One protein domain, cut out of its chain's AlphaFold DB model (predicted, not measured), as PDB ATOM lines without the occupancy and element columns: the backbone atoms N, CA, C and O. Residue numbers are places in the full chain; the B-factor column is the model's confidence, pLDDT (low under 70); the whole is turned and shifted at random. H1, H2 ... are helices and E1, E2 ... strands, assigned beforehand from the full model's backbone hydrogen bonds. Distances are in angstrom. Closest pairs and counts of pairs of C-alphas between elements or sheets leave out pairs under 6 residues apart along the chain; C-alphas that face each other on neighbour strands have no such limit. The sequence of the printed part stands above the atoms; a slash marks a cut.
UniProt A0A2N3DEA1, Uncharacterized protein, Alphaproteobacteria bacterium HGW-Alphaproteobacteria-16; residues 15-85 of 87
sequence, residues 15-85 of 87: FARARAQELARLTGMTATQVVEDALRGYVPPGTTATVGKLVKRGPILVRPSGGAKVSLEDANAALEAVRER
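What this domain is: This is residues 15 to 85 of the 87 residues of an uncharacterized protein of Alphaproteobacteria bacterium HGW-Alphaproteobacteria-16 (UniProt A0A2N3DEA1). A small three-stranded sheet, E1-E2-E3, lies midway along a drawn-out rod, with a corner of two helices, H1 and H2, at one end and a lone helix, H3, sticking out at the other. The sheet is a meander, each strand the antiparallel neighbour of the one before. The 71 printed residues run H1 H2 E1 E2 E3 H3, a mixed class. The whole is extended, radius of gyration of the C-alphas 21.1 A, spanning 61 by 21 by 21 A.

How they stand to each other: Look first at the hairpin of E1, residues 49 to 51, and E2, residues 54 to 57: N 56 and O 49 are 2.8 A apart. E2 forms another hairpin with E3, residues 60 to 62, N 55 and O 62 being 2.7 A apart. H2, residues 31 to 41, touches H1, residues 15 to 27, about perpendicular at 86 degrees; C-alphas 24 and 31 are closest, 5.3 A. H3, residues 72 to 83, stands free. Every helix O i to N i+4 pair is within hydrogen-bond range.

Where its parts are: Find C-alpha 15 at (-69.340, 46.463, -30.098); H1 runs 18.4 A, H2 15.5 A. H3, 16.7 A, ends at C-alpha 83, (-20.390, 20.289, -46.453).

The domain as a whole: The farthest C-alphas, 18 and 85, are 63.3 A apart. The printed part has no cut and no long link. Residues 48 to 51 and 66 to 67 have pLDDT under 70.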
ATOM      1  N   PHE A  15     -70.120  47.697 -30.074       96.19
ATOM      2  CA  PHE A  15     -69.340  46.463 -30.098       96.19
ATOM      3  C   PHE A  15     -67.966  46.640 -29.440       96.19
ATOM      4  O   PHE A  15     -67.603  45.872 -28.555       96.19
ATOM      5  N   ALA A  16     -67.221  47.682 -29.827       95.00
ATOM      6  CA  ALA A  16     -65.881  47.916 -29.289       95.00
ATOM      7  C   ALA A  16     -65.911  48.148 -27.769       95.00
ATOM      8  O   ALA A  16     -65.076  47.610 -27.046       95.00
ATOM      9  N   ARG A  17     -66.915  48.887 -27.273       94.88
ATOM     10  CA  ARG A  17     -67.118  49.091 -25.832       94.88
ATOM     11  C   ARG A  17     -67.427  47.785 -25.105       94.88
ATOM     12  O   ARG A  17     -66.790  47.502 -24.094       94.88
ATOM     13  N   ALA A  18     -68.361  46.986 -25.624       96.50
ATOM     14  CA  ALA A  18     -68.721  45.703 -25.026       96.50
ATOM     15  C   ALA A  18     -67.512  44.758 -24.962       96.50
ATOM     16  O   ALA A  18     -67.224  44.187 -23.912       96.50
ATOM     17  N   ARG A  19     -66.742  44.670 -26.053       97.19
ATOM     18  CA  ARG A  19     -65.559  43.809 -26.110       97.19
ATOM     19  C   ARG A  19     -64.454  44.267 -25.158       97.19
ATOM     20  O   ARG A  19     -63.861  43.436 -24.480       97.19
ATOM     21  N   ALA A  20     -64.194  45.573 -25.069       95.38
ATOM     22  CA  ALA A  20     -63.211  46.111 -24.128       95.38
ATOM     23  C   ALA A  20     -63.599  45.834 -22.665       95.38
ATOM     24  O   ALA A  20     -62.740  45.488 -21.858       95.38
ATOM     25  N   GLN A  21     -64.889  45.934 -22.326       95.81
ATOM     26  CA  GLN A  21     -65.393  45.614 -20.984       95.81
ATOM     27  C   GLN A  21     -65.280  44.125 -20.648       95.81
ATOM     28  O   GLN A  21     -64.930  43.770 -19.524       95.81
ATOM     29  N   GLU A  22     -65.572  43.250 -21.607       97.38
ATOM     30  CA  GLU A  22     -65.418  41.807 -21.433       97.38
ATOM     31  C   GLU A  22     -63.954  41.439 -21.162       97.38
ATOM     32  O   GLU A  22     -63.658  40.753 -20.186       97.38
ATOM     33  N   LEU A  23     -63.033  41.966 -21.976       96.75
ATOM     34  CA  LEU A  23     -61.596  41.757 -21.808       96.75
ATOM     35  C   LEU A  23     -61.098  42.287 -20.460       96.75
ATOM     36  O   LEU A  23     -60.386  41.572 -19.764       96.75
ATOM     37  N   ALA A  24     -61.526  43.485 -20.057       97.00
ATOM     38  CA  ALA A  24     -61.204  44.065 -18.754       97.00
ATOM     39  C   ALA A  24     -61.603  43.136 -17.592       97.00
ATOM     40  O   ALA A  24     -60.833  42.932 -16.654       97.00
ATOM     41  N   ARG A  25     -62.783  42.509 -17.680       96.50
ATOM     42  CA  ARG A  25     -63.271  41.574 -16.657       96.50
ATOM     43  C   ARG A  25     -62.430  40.292 -16.586       96.50
ATOM     44  O   ARG A  25     -62.265  39.748 -15.501       96.50
ATOM     45  N   LEU A  26     -61.903  39.824 -17.718       96.56
ATOM     46  CA  LEU A  26     -61.076  38.614 -17.794       96.56
ATOM     47  C   LEU A  26     -59.627  38.846 -17.343       96.56
ATOM     48  O   LEU A  26     -59.015  37.940 -16.788       96.56
ATOM     49  N   THR A  27     -59.071  40.034 -17.591       94.75
ATOM     50  CA  THR A  27     -57.654  40.332 -17.326       94.75
ATOM     51  C   THR A  27     -57.415  41.084 -16.018       94.75
ATOM     52  O   THR A  27     -56.267  41.227 -15.604       94.75
ATOM     53  N   GLY A  28     -58.470  41.600 -15.377       94.69
ATOM     54  CA  GLY A  28     -58.359  42.492 -14.217       94.69
ATOM     55  C   GLY A  28     -57.869  43.904 -14.569       94.69
ATOM     56  O   GLY A  28     -57.624  44.710 -13.674       94.69
ATOM     57  N   MET A  29     -57.721  44.215 -15.860       94.31
ATOM     58  CA  MET A  29     -57.355  45.544 -16.348       94.31
ATOM     59  C   MET A  29     -58.577  46.464 -16.411       94.31
ATOM     60  O   MET A  29     -59.718  46.019 -16.498       94.31
ATOM     61  N   THR A  30     -58.348  47.775 -16.457       95.88
ATOM     62  CA  THR A  30     -59.388  48.737 -16.849       95.88
ATOM     63  C   THR A  30     -59.622  48.697 -18.362       95.88
ATOM     64  O   THR A  30     -58.722  48.374 -19.137       95.88
ATOM     65  N   ALA A  31     -60.817  49.089 -18.816       92.94
ATOM     66  CA  ALA A  31     -61.119  49.167 -20.249       92.94
ATOM     67  C   ALA A  31     -60.148  50.100 -21.005       92.94
ATOM     68  O   ALA A  31     -59.776  49.805 -22.137       92.94
ATOM     69  N   THR A  32     -59.694  51.185 -20.367       92.62
ATOM     70  CA  THR A  32     -58.664  52.076 -20.919       92.62
ATOM     71  C   THR A  32     -57.344  51.341 -21.124       92.62
ATOM     72  O   THR A  32     -56.804  51.380 -22.223       92.62
ATOM     73  N   GLN A  33     -56.865  50.605 -20.116       93.50
ATOM     74  CA  GLN A  33     -55.625  49.825 -20.220       93.50
ATOM     75  C   GLN A  33     -55.702  48.756 -21.314       93.50
ATOM     76  O   GLN A  33     -54.736  48.572 -22.046       93.50
ATOM     77  N   VAL A  34     -56.855  48.098 -21.474       94.75
ATOM     78  CA  VAL A  34     -57.077  47.142 -22.572       94.75
ATOM     79  C   VAL A  34     -56.919  47.820 -23.934       94.75
ATOM     80  O   VAL A  34     -56.262  47.280 -24.821       94.75
ATOM     81  N   VAL A  35     -57.516  49.001 -24.113       92.69
ATOM     82  CA  VAL A  35     -57.423  49.745 -25.377       92.69
ATOM     83  C   VAL A  35     -55.996  50.235 -25.625       92.69
ATOM     84  O   VAL A  35     -55.497  50.102 -26.738       92.69
ATOM     85  N   GLU A  36     -55.320  50.762 -24.606       92.44
ATOM     86  CA  GLU A  36     -53.932  51.219 -24.716       92.44
ATOM     87  C   GLU A  36     -52.971  50.081 -25.068       92.44
ATOM     88  O   GLU A  36     -52.118  50.252 -25.939       92.44
ATOM     89  N   ASP A  37     -53.115  48.919 -24.430       92.06
ATOM     90  CA  ASP A  37     -52.286  47.748 -24.710       92.06
ATOM     91  C   ASP A  37     -52.514  47.227 -26.135       92.06
ATOM     92  O   ASP A  37     -51.563  47.022 -26.894       92.06
ATOM     93  N   ALA A  38     -53.780  47.137 -26.557       90.38
ATOM     94  CA  ALA A  38     -54.133  46.750 -27.919       90.38
ATOM     95  C   ALA A  38     -53.546  47.713 -28.966       90.38
ATOM     96  O   ALA A  38     -53.022  47.265 -29.985       90.38
ATOM     97  N   LEU A  39     -53.599  49.026 -28.713       90.31
ATOM     98  CA  LEU A  39     -53.022  50.035 -29.605       90.31
ATOM     99  C   LEU A  39     -51.491  49.995 -29.612       90.31
ATOM    100  O   LEU A  39     -50.893  50.181 -30.668       90.31
ATOM    101  N   ARG A  40     -50.849  49.709 -28.473       87.19
ATOM    102  CA  ARG A  40     -49.389  49.552 -28.390       87.19
ATOM    103  C   ARG A  40     -48.901  48.335 -29.179       87.19
ATOM    104  O   ARG A  40     -47.828  48.387 -29.771       87.19
ATOM    105  N   GLY A  41     -49.678  47.253 -29.182       82.12
ATOM    106  CA  GLY A  41     -49.378  46.028 -29.924       82.12
ATOM    107  C   GLY A  41     -49.846  46.030 -31.382       82.12
ATOM    108  O   GLY A  41     -49.505  45.106 -32.126       82.12
ATOM    109  N   TYR A  42     -50.632  47.023 -31.806       86.19
ATOM    110  CA  TYR A  42     -51.191  47.055 -33.152       86.19
ATOM    111  C   TYR A  42     -50.111  47.350 -34.196       86.19
ATOM    112  O   TYR A  42     -49.451  48.387 -34.178       86.19
ATOM    113  N   VAL A  43     -49.975  46.437 -35.155       82.81
ATOM    114  CA  VAL A  43     -49.080  46.579 -36.303       82.81
ATOM    115  C   VAL A  43     -49.948  46.630 -37.557       82.81
ATOM    116  O   VAL A  43     -50.594  45.625 -37.872       82.81
ATOM    117  N   PRO A  44     -49.987  47.762 -38.281       84.25
ATOM    118  CA  PRO A  44     -50.757  47.862 -39.510       84.25
ATOM    119  C   PRO A  44     -50.285  46.840 -40.559       84.25
ATOM    120  O   PRO A  44     -49.078  46.597 -40.683       84.25
ATOM    121  N   PRO A  45     -51.199  46.270 -41.365       78.12
ATOM    122  CA  PRO A  45     -50.823  45.428 -42.495       78.12
ATOM    123  C   PRO A  45     -49.830  46.146 -43.420       78.12
ATOM    124  O   PRO A  45     -49.986  47.327 -43.716       78.12
ATOM    125  N   GLY A  46     -48.784  45.441 -43.855       78.31
ATOM    126  CA  GLY A  46     -47.717  46.011 -44.690       78.31
ATOM    127  C   GLY A  46     -46.632  46.772 -43.920       78.31
ATOM    128  O   GLY A  46     -45.612  47.120 -44.507       78.31
ATOM    129  N   THR A  47     -46.793  46.979 -42.608       73.00
ATOM    130  CA  THR A  47     -45.749  47.564 -41.760       73.00
ATOM    131  C   THR A  47     -44.922  46.461 -41.102       73.00
ATOM    132  O   THR A  47     -45.449  45.538 -40.483       73.00
ATOM    133  N   THR A  48     -43.600  46.546 -41.224       66.12
ATOM    134  CA  THR A  48     -42.673  45.636 -40.548       66.12
ATOM    135  C   THR A  48     -42.520  46.029 -39.084       66.12
ATOM    136  O   THR A  48     -41.904  47.051 -38.790       66.12
ATOM    137  N   ALA A  49     -43.038  45.219 -38.161       66.19
ATOM    138  CA  ALA A  49     -42.792  45.418 -36.736       66.19
ATOM    139  C   ALA A  49     -41.436  44.844 -36.333       66.19
ATOM    140  O   ALA A  49     -41.173  43.648 -36.499       66.19
ATOM    141  N   THR A  50     -40.576  45.695 -35.788       63.69
ATOM    142  CA  THR A  50     -39.308  45.280 -35.195       63.69
ATOM    143  C   THR A  50     -39.535  44.725 -33.792       63.69
ATOM    144  O   THR A  50     -40.069  45.412 -32.926       63.69
ATOM    145  N   VAL A  51     -39.100  43.491 -33.554       67.25
ATOM    146  CA  VAL A  51     -39.001  42.856 -32.237       67.25
ATOM    147  C   VAL A  51     -37.519  42.816 -31.866       67.25
ATOM    148  O   VAL A  51     -36.764  41.954 -32.321       67.25
ATOM    149  N   GLY A  52     -37.067  43.801 -31.089       77.44
ATOM    150  CA  GLY A  52     -35.641  43.998 -30.820       77.44
ATOM    151  C   GLY A  52     -34.858  44.278 -32.110       77.44
ATOM    152  O   GLY A  52     -35.171  45.217 -32.835       77.44
ATOM    153  N   LYS A  53     -33.849  43.446 -32.413       76.94
ATOM    154  CA  LYS A  53     -33.076  43.509 -33.673       76.94
ATOM    155  C   LYS A  53     -33.704  42.708 -34.820       76.94
ATOM    156  O   LYS A  53     -33.110  42.635 -35.891       76.94
ATOM    157  N   LEU A  54     -34.842  42.054 -34.598       76.56
ATOM    158  CA  LEU A  54     -35.516  41.201 -35.577       76.56
ATOM    159  C   LEU A  54     -36.753  41.911 -36.125       76.56
ATOM    160  O   LEU A  54     -37.301  42.799 -35.487       76.56
ATOM    161  N   VAL A  55     -37.210  41.516 -37.303       77.94
ATOM    162  CA  VAL A  55     -38.410  42.018 -37.969       77.94
ATOM    163  C   VAL A  55     -39.414  40.882 -38.088       77.94
ATOM    164  O   VAL A  55     -39.088  39.815 -38.605       77.94
ATOM    165  N   LYS A  56     -40.652  41.101 -37.648       75.56
ATOM    166  CA  LYS A  56     -41.734  40.131 -37.816       75.56
ATOM    167  C   LYS A  56     -42.238  40.155 -39.263       75.56
ATOM    168  O   LYS A  56     -42.704  41.187 -39.742       75.56
ATOM    169  N   ARG A  57     -42.148  39.015 -39.957       73.81
ATOM    170  CA  ARG A  57     -42.709  38.784 -41.300       73.81
ATOM    171  C   ARG A  57     -43.659  37.587 -41.229       73.81
ATOM    172  O   ARG A  57     -43.228  36.438 -41.249       73.81
ATOM    173  N   GLY A  58     -44.956  37.861 -41.091       77.38
ATOM    174  CA  GLY A  58     -45.958  36.820 -40.839       77.38
ATOM    175  C   GLY A  58     -45.732  36.129 -39.480       77.38
ATOM    176  O   GLY A  58     -45.567  36.835 -38.478       77.38
ATOM    177  N   PRO A  59     -45.720  34.781 -39.413       77.88
ATOM    178  CA  PRO A  59     -45.471  34.053 -38.167       77.88
ATOM    179  C   PRO A  59     -43.981  33.969 -37.784       77.88
ATOM    180  O   PRO A  59     -43.669  33.465 -36.709       77.88
ATOM    181  N   ILE A  60     -43.058  34.453 -38.625       79.12
ATOM    182  CA  ILE A  60     -41.610  34.261 -38.455       79.12
ATOM    183  C   ILE A  60     -40.934  35.577 -38.039       79.12
ATOM    184  O   ILE A  60     -41.281  36.659 -38.524       79.12
ATOM    185  N   LEU A  61     -39.937  35.485 -37.153       79.75
ATOM    186  CA  LEU A  61     -39.016  36.578 -36.835       79.75
ATOM    187  C   LEU A  61     -37.772  36.479 -37.721       79.75
ATOM    188  O   LEU A  61     -37.089  35.459 -37.735       79.75
ATOM    189  N   VAL A  62     -37.465  37.547 -38.451       81.38
ATOM    190  CA  VAL A  62     -36.388  37.586 -39.444       81.38
ATOM    191  C   VAL A  62     -35.373  38.644 -39.044       81.38
ATOM    192  O   VAL A  62     -35.736  39.795 -38.817       81.38
ATOM    193  N   ARG A  63     -34.082  38.304 -38.992       81.50
ATOM    194  CA  ARG A  63     -33.038  39.327 -38.849       81.50
ATOM    195  C   ARG A  63     -33.010  40.171 -40.132       81.50
ATOM    196  O   ARG A  63     -32.811  39.597 -41.201       81.50
ATOM    197  N   PRO A  64     -33.220  41.497 -40.070       72.88
ATOM    198  CA  PRO A  64     -33.153  42.341 -41.252       72.88
ATOM    199  C   PRO A  64     -31.748  42.248 -41.856       72.88
ATOM    200  O   PRO A  64     -30.744  42.440 -41.166       72.88
ATOM    201  N   SER A  65     -31.680  41.890 -43.137       72.06
ATOM    202  CA  SER A  65     -30.426  41.771 -43.876       72.06
ATOM    203  C   SER A  65     -29.864  43.164 -44.161       72.06
ATOM    204  O   SER A  65     -30.525  43.963 -44.821       72.06
ATOM    205  N   GLY A  66     -28.648  43.444 -43.688       68.12
ATOM    206  CA  GLY A  66     -27.876  44.629 -44.087       68.12
ATOM    207  C   GLY A  66     -26.929  44.384 -45.269       68.12
ATOM    208  O   GLY A  66     -26.266  45.313 -45.713       68.12
ATOM    209  N   GLY A  67     -26.828  43.138 -45.745       68.56
ATOM    210  CA  GLY A  67     -25.924  42.730 -46.824       68.56
ATOM    211  C   GLY A  67     -26.604  42.617 -48.190       68.56
ATOM    212  O   GLY A  67     -27.815  42.811 -48.320       68.56
ATOM    213  N   ALA A  68     -25.807  42.276 -49.205       70.38
ATOM    214  CA  ALA A  68     -26.287  42.007 -50.556       70.38
ATOM    215  C   ALA A  68     -27.328  40.875 -50.560       70.38
ATOM    216  O   ALA A  68     -27.224  39.906 -49.806       70.38
ATOM    217  N   LYS A  69     -28.347  41.007 -51.415       73.19
ATOM    218  CA  LYS A  69     -29.297  39.919 -51.664       73.19
ATOM    219  C   LYS A  69     -28.554  38.813 -52.409       73.19
ATOM    220  O   LYS A  69     -27.960  39.085 -53.445       73.19
ATOM    221  N   VAL A  70     -28.605  37.599 -51.879       79.38
ATOM    222  CA  VAL A  70     -28.030  36.405 -52.505       79.38
ATOM    223  C   VAL A  70     -29.179  35.591 -53.093       79.38
ATOM    224  O   VAL A  70     -30.258  35.541 -52.491       79.38
ATOM    225  N   SER A  71     -28.990  35.019 -54.283       82.81
ATOM    226  CA  SER A  71     -29.994  34.131 -54.865       82.81
ATOM    227  C   SER A  71     -30.068  32.823 -54.068       82.81
ATOM    228  O   SER A  71     -29.133  32.456 -53.355       82.81
ATOM    229  N   LEU A  72     -31.196  32.117 -54.154       82.56
ATOM    230  CA  LEU A  72     -31.336  30.817 -53.490       82.56
ATOM    231  C   LEU A  72     -30.305  29.807 -54.018       82.56
ATOM    232  O   LEU A  72     -29.796  28.990 -53.258       82.56
ATOM    233  N   GLU A  73     -29.998  29.886 -55.309       86.00
ATOM    234  CA  GLU A  73     -29.045  29.011 -55.983       86.00
ATOM    235  C   GLU A  73     -27.624  29.232 -55.455       86.00
ATOM    236  O   GLU A  73     -26.986  28.283 -55.004       86.00
ATOM    237  N   ASP A  74     -27.188  30.492 -55.364       83.44
ATOM    238  CA  ASP A  74     -25.881  30.851 -54.798       83.44
ATOM    239  C   ASP A  74     -25.769  30.454 -53.317       83.44
ATOM    240  O   ASP A  74     -24.720  30.001 -52.859       83.44
ATOM    241  N   ALA A  75     -26.856  30.608 -52.554       84.88
ATOM    242  CA  ALA A  75     -26.891  30.219 -51.147       84.88
ATOM    243  C   ALA A  75     -26.755  28.699 -50.975       84.88
ATOM    244  O   ALA A  75     -26.017  28.248 -50.100       84.88
ATOM    245  N   ASN A  76     -27.434  27.912 -51.812       89.19
ATOM    246  CA  ASN A  76     -27.336  26.454 -51.781       89.19
ATOM    247  C   ASN A  76     -25.951  25.974 -52.227       89.19
ATOM    248  O   ASN A  76     -25.373  25.122 -51.559       89.19
ATOM    249  N   ALA A  77     -25.389  26.563 -53.286       87.69
ATOM    250  CA  ALA A  77     -24.037  26.243 -53.741       87.69
ATOM    251  C   ALA A  77     -22.985  26.515 -52.650       87.69
ATOM    252  O   ALA A  77     -22.096  25.699 -52.425       87.69
ATOM    253  N   ALA A  78     -23.119  27.626 -51.917       84.25
ATOM    254  CA  ALA A  78     -22.235  27.939 -50.795       84.25
ATOM    255  C   ALA A  78     -22.371  26.947 -49.626       84.25
ATOM    256  O   ALA A  78     -21.381  26.654 -48.959       84.25
ATOM    257  N   LEU A  79     -23.579  26.437 -49.360       86.25
ATOM    258  CA  LEU A  79     -23.813  25.447 -48.305       86.25
ATOM    259  C   LEU A  79     -23.238  24.074 -48.665       86.25
ATOM    260  O   LEU A  79     -22.623  23.448 -47.804       86.25
ATOM    261  N   GLU A  80     -23.403  23.626 -49.912       89.06
ATOM    262  CA  GLU A  80     -22.811  22.366 -50.381       89.06
ATOM    263  C   GLU A  80     -21.280  22.424 -50.362       89.06
ATOM    264  O   GLU A  80     -20.641  21.532 -49.816       89.06
ATOM    265  N   ALA A  81     -20.685  23.536 -50.805       82.19
ATOM    266  CA  ALA A  81     -19.234  23.721 -50.758       82.19
ATOM    267  C   ALA A  81     -18.643  23.682 -49.332       82.19
ATOM    268  O   ALA A  81     -17.462  23.384 -49.161       82.19
ATOM    269  N   VAL A  82     -19.429  24.010 -48.297       82.12
ATOM    270  CA  VAL A  82     -19.000  23.868 -46.895       82.12
ATOM    271  C   VAL A  82     -19.123  22.421 -46.421       82.12
ATOM    272  O   VAL A  82     -18.233  21.957 -45.716       82.12
ATOM    273  N   ARG A  83     -20.183  21.702 -46.817       79.94
ATOM    274  CA  ARG A  83     -20.390  20.289 -46.453       79.94
ATOM    275  C   ARG A  83     -19.278  19.396 -46.988       79.94
ATOM    276  O   ARG A  83     -18.714  18.630 -46.224       79.94
ATOM    277  N   GLU A  84     -18.899  19.582 -48.250       74.88
ATOM    278  CA  GLU A  84     -17.822  18.813 -48.891       74.88
ATOM    279  C   GLU A  84     -16.422  19.108 -48.323       74.88
ATOM    280  O   GLU A  84     -15.475  18.390 -48.622       74.88
ATOM    281  N   ARG A  85     -16.254  20.184 -47.541       70.25
ATOM    282  CA  ARG A  85     -14.961  20.560 -46.948       70.25
ATOM    283  C   ARG A  85     -14.716  19.920 -45.580       70.25
ATOM    284  O   ARG A  85     -13.568  19.872 -45.142       70.25
TER     285      ARG A  85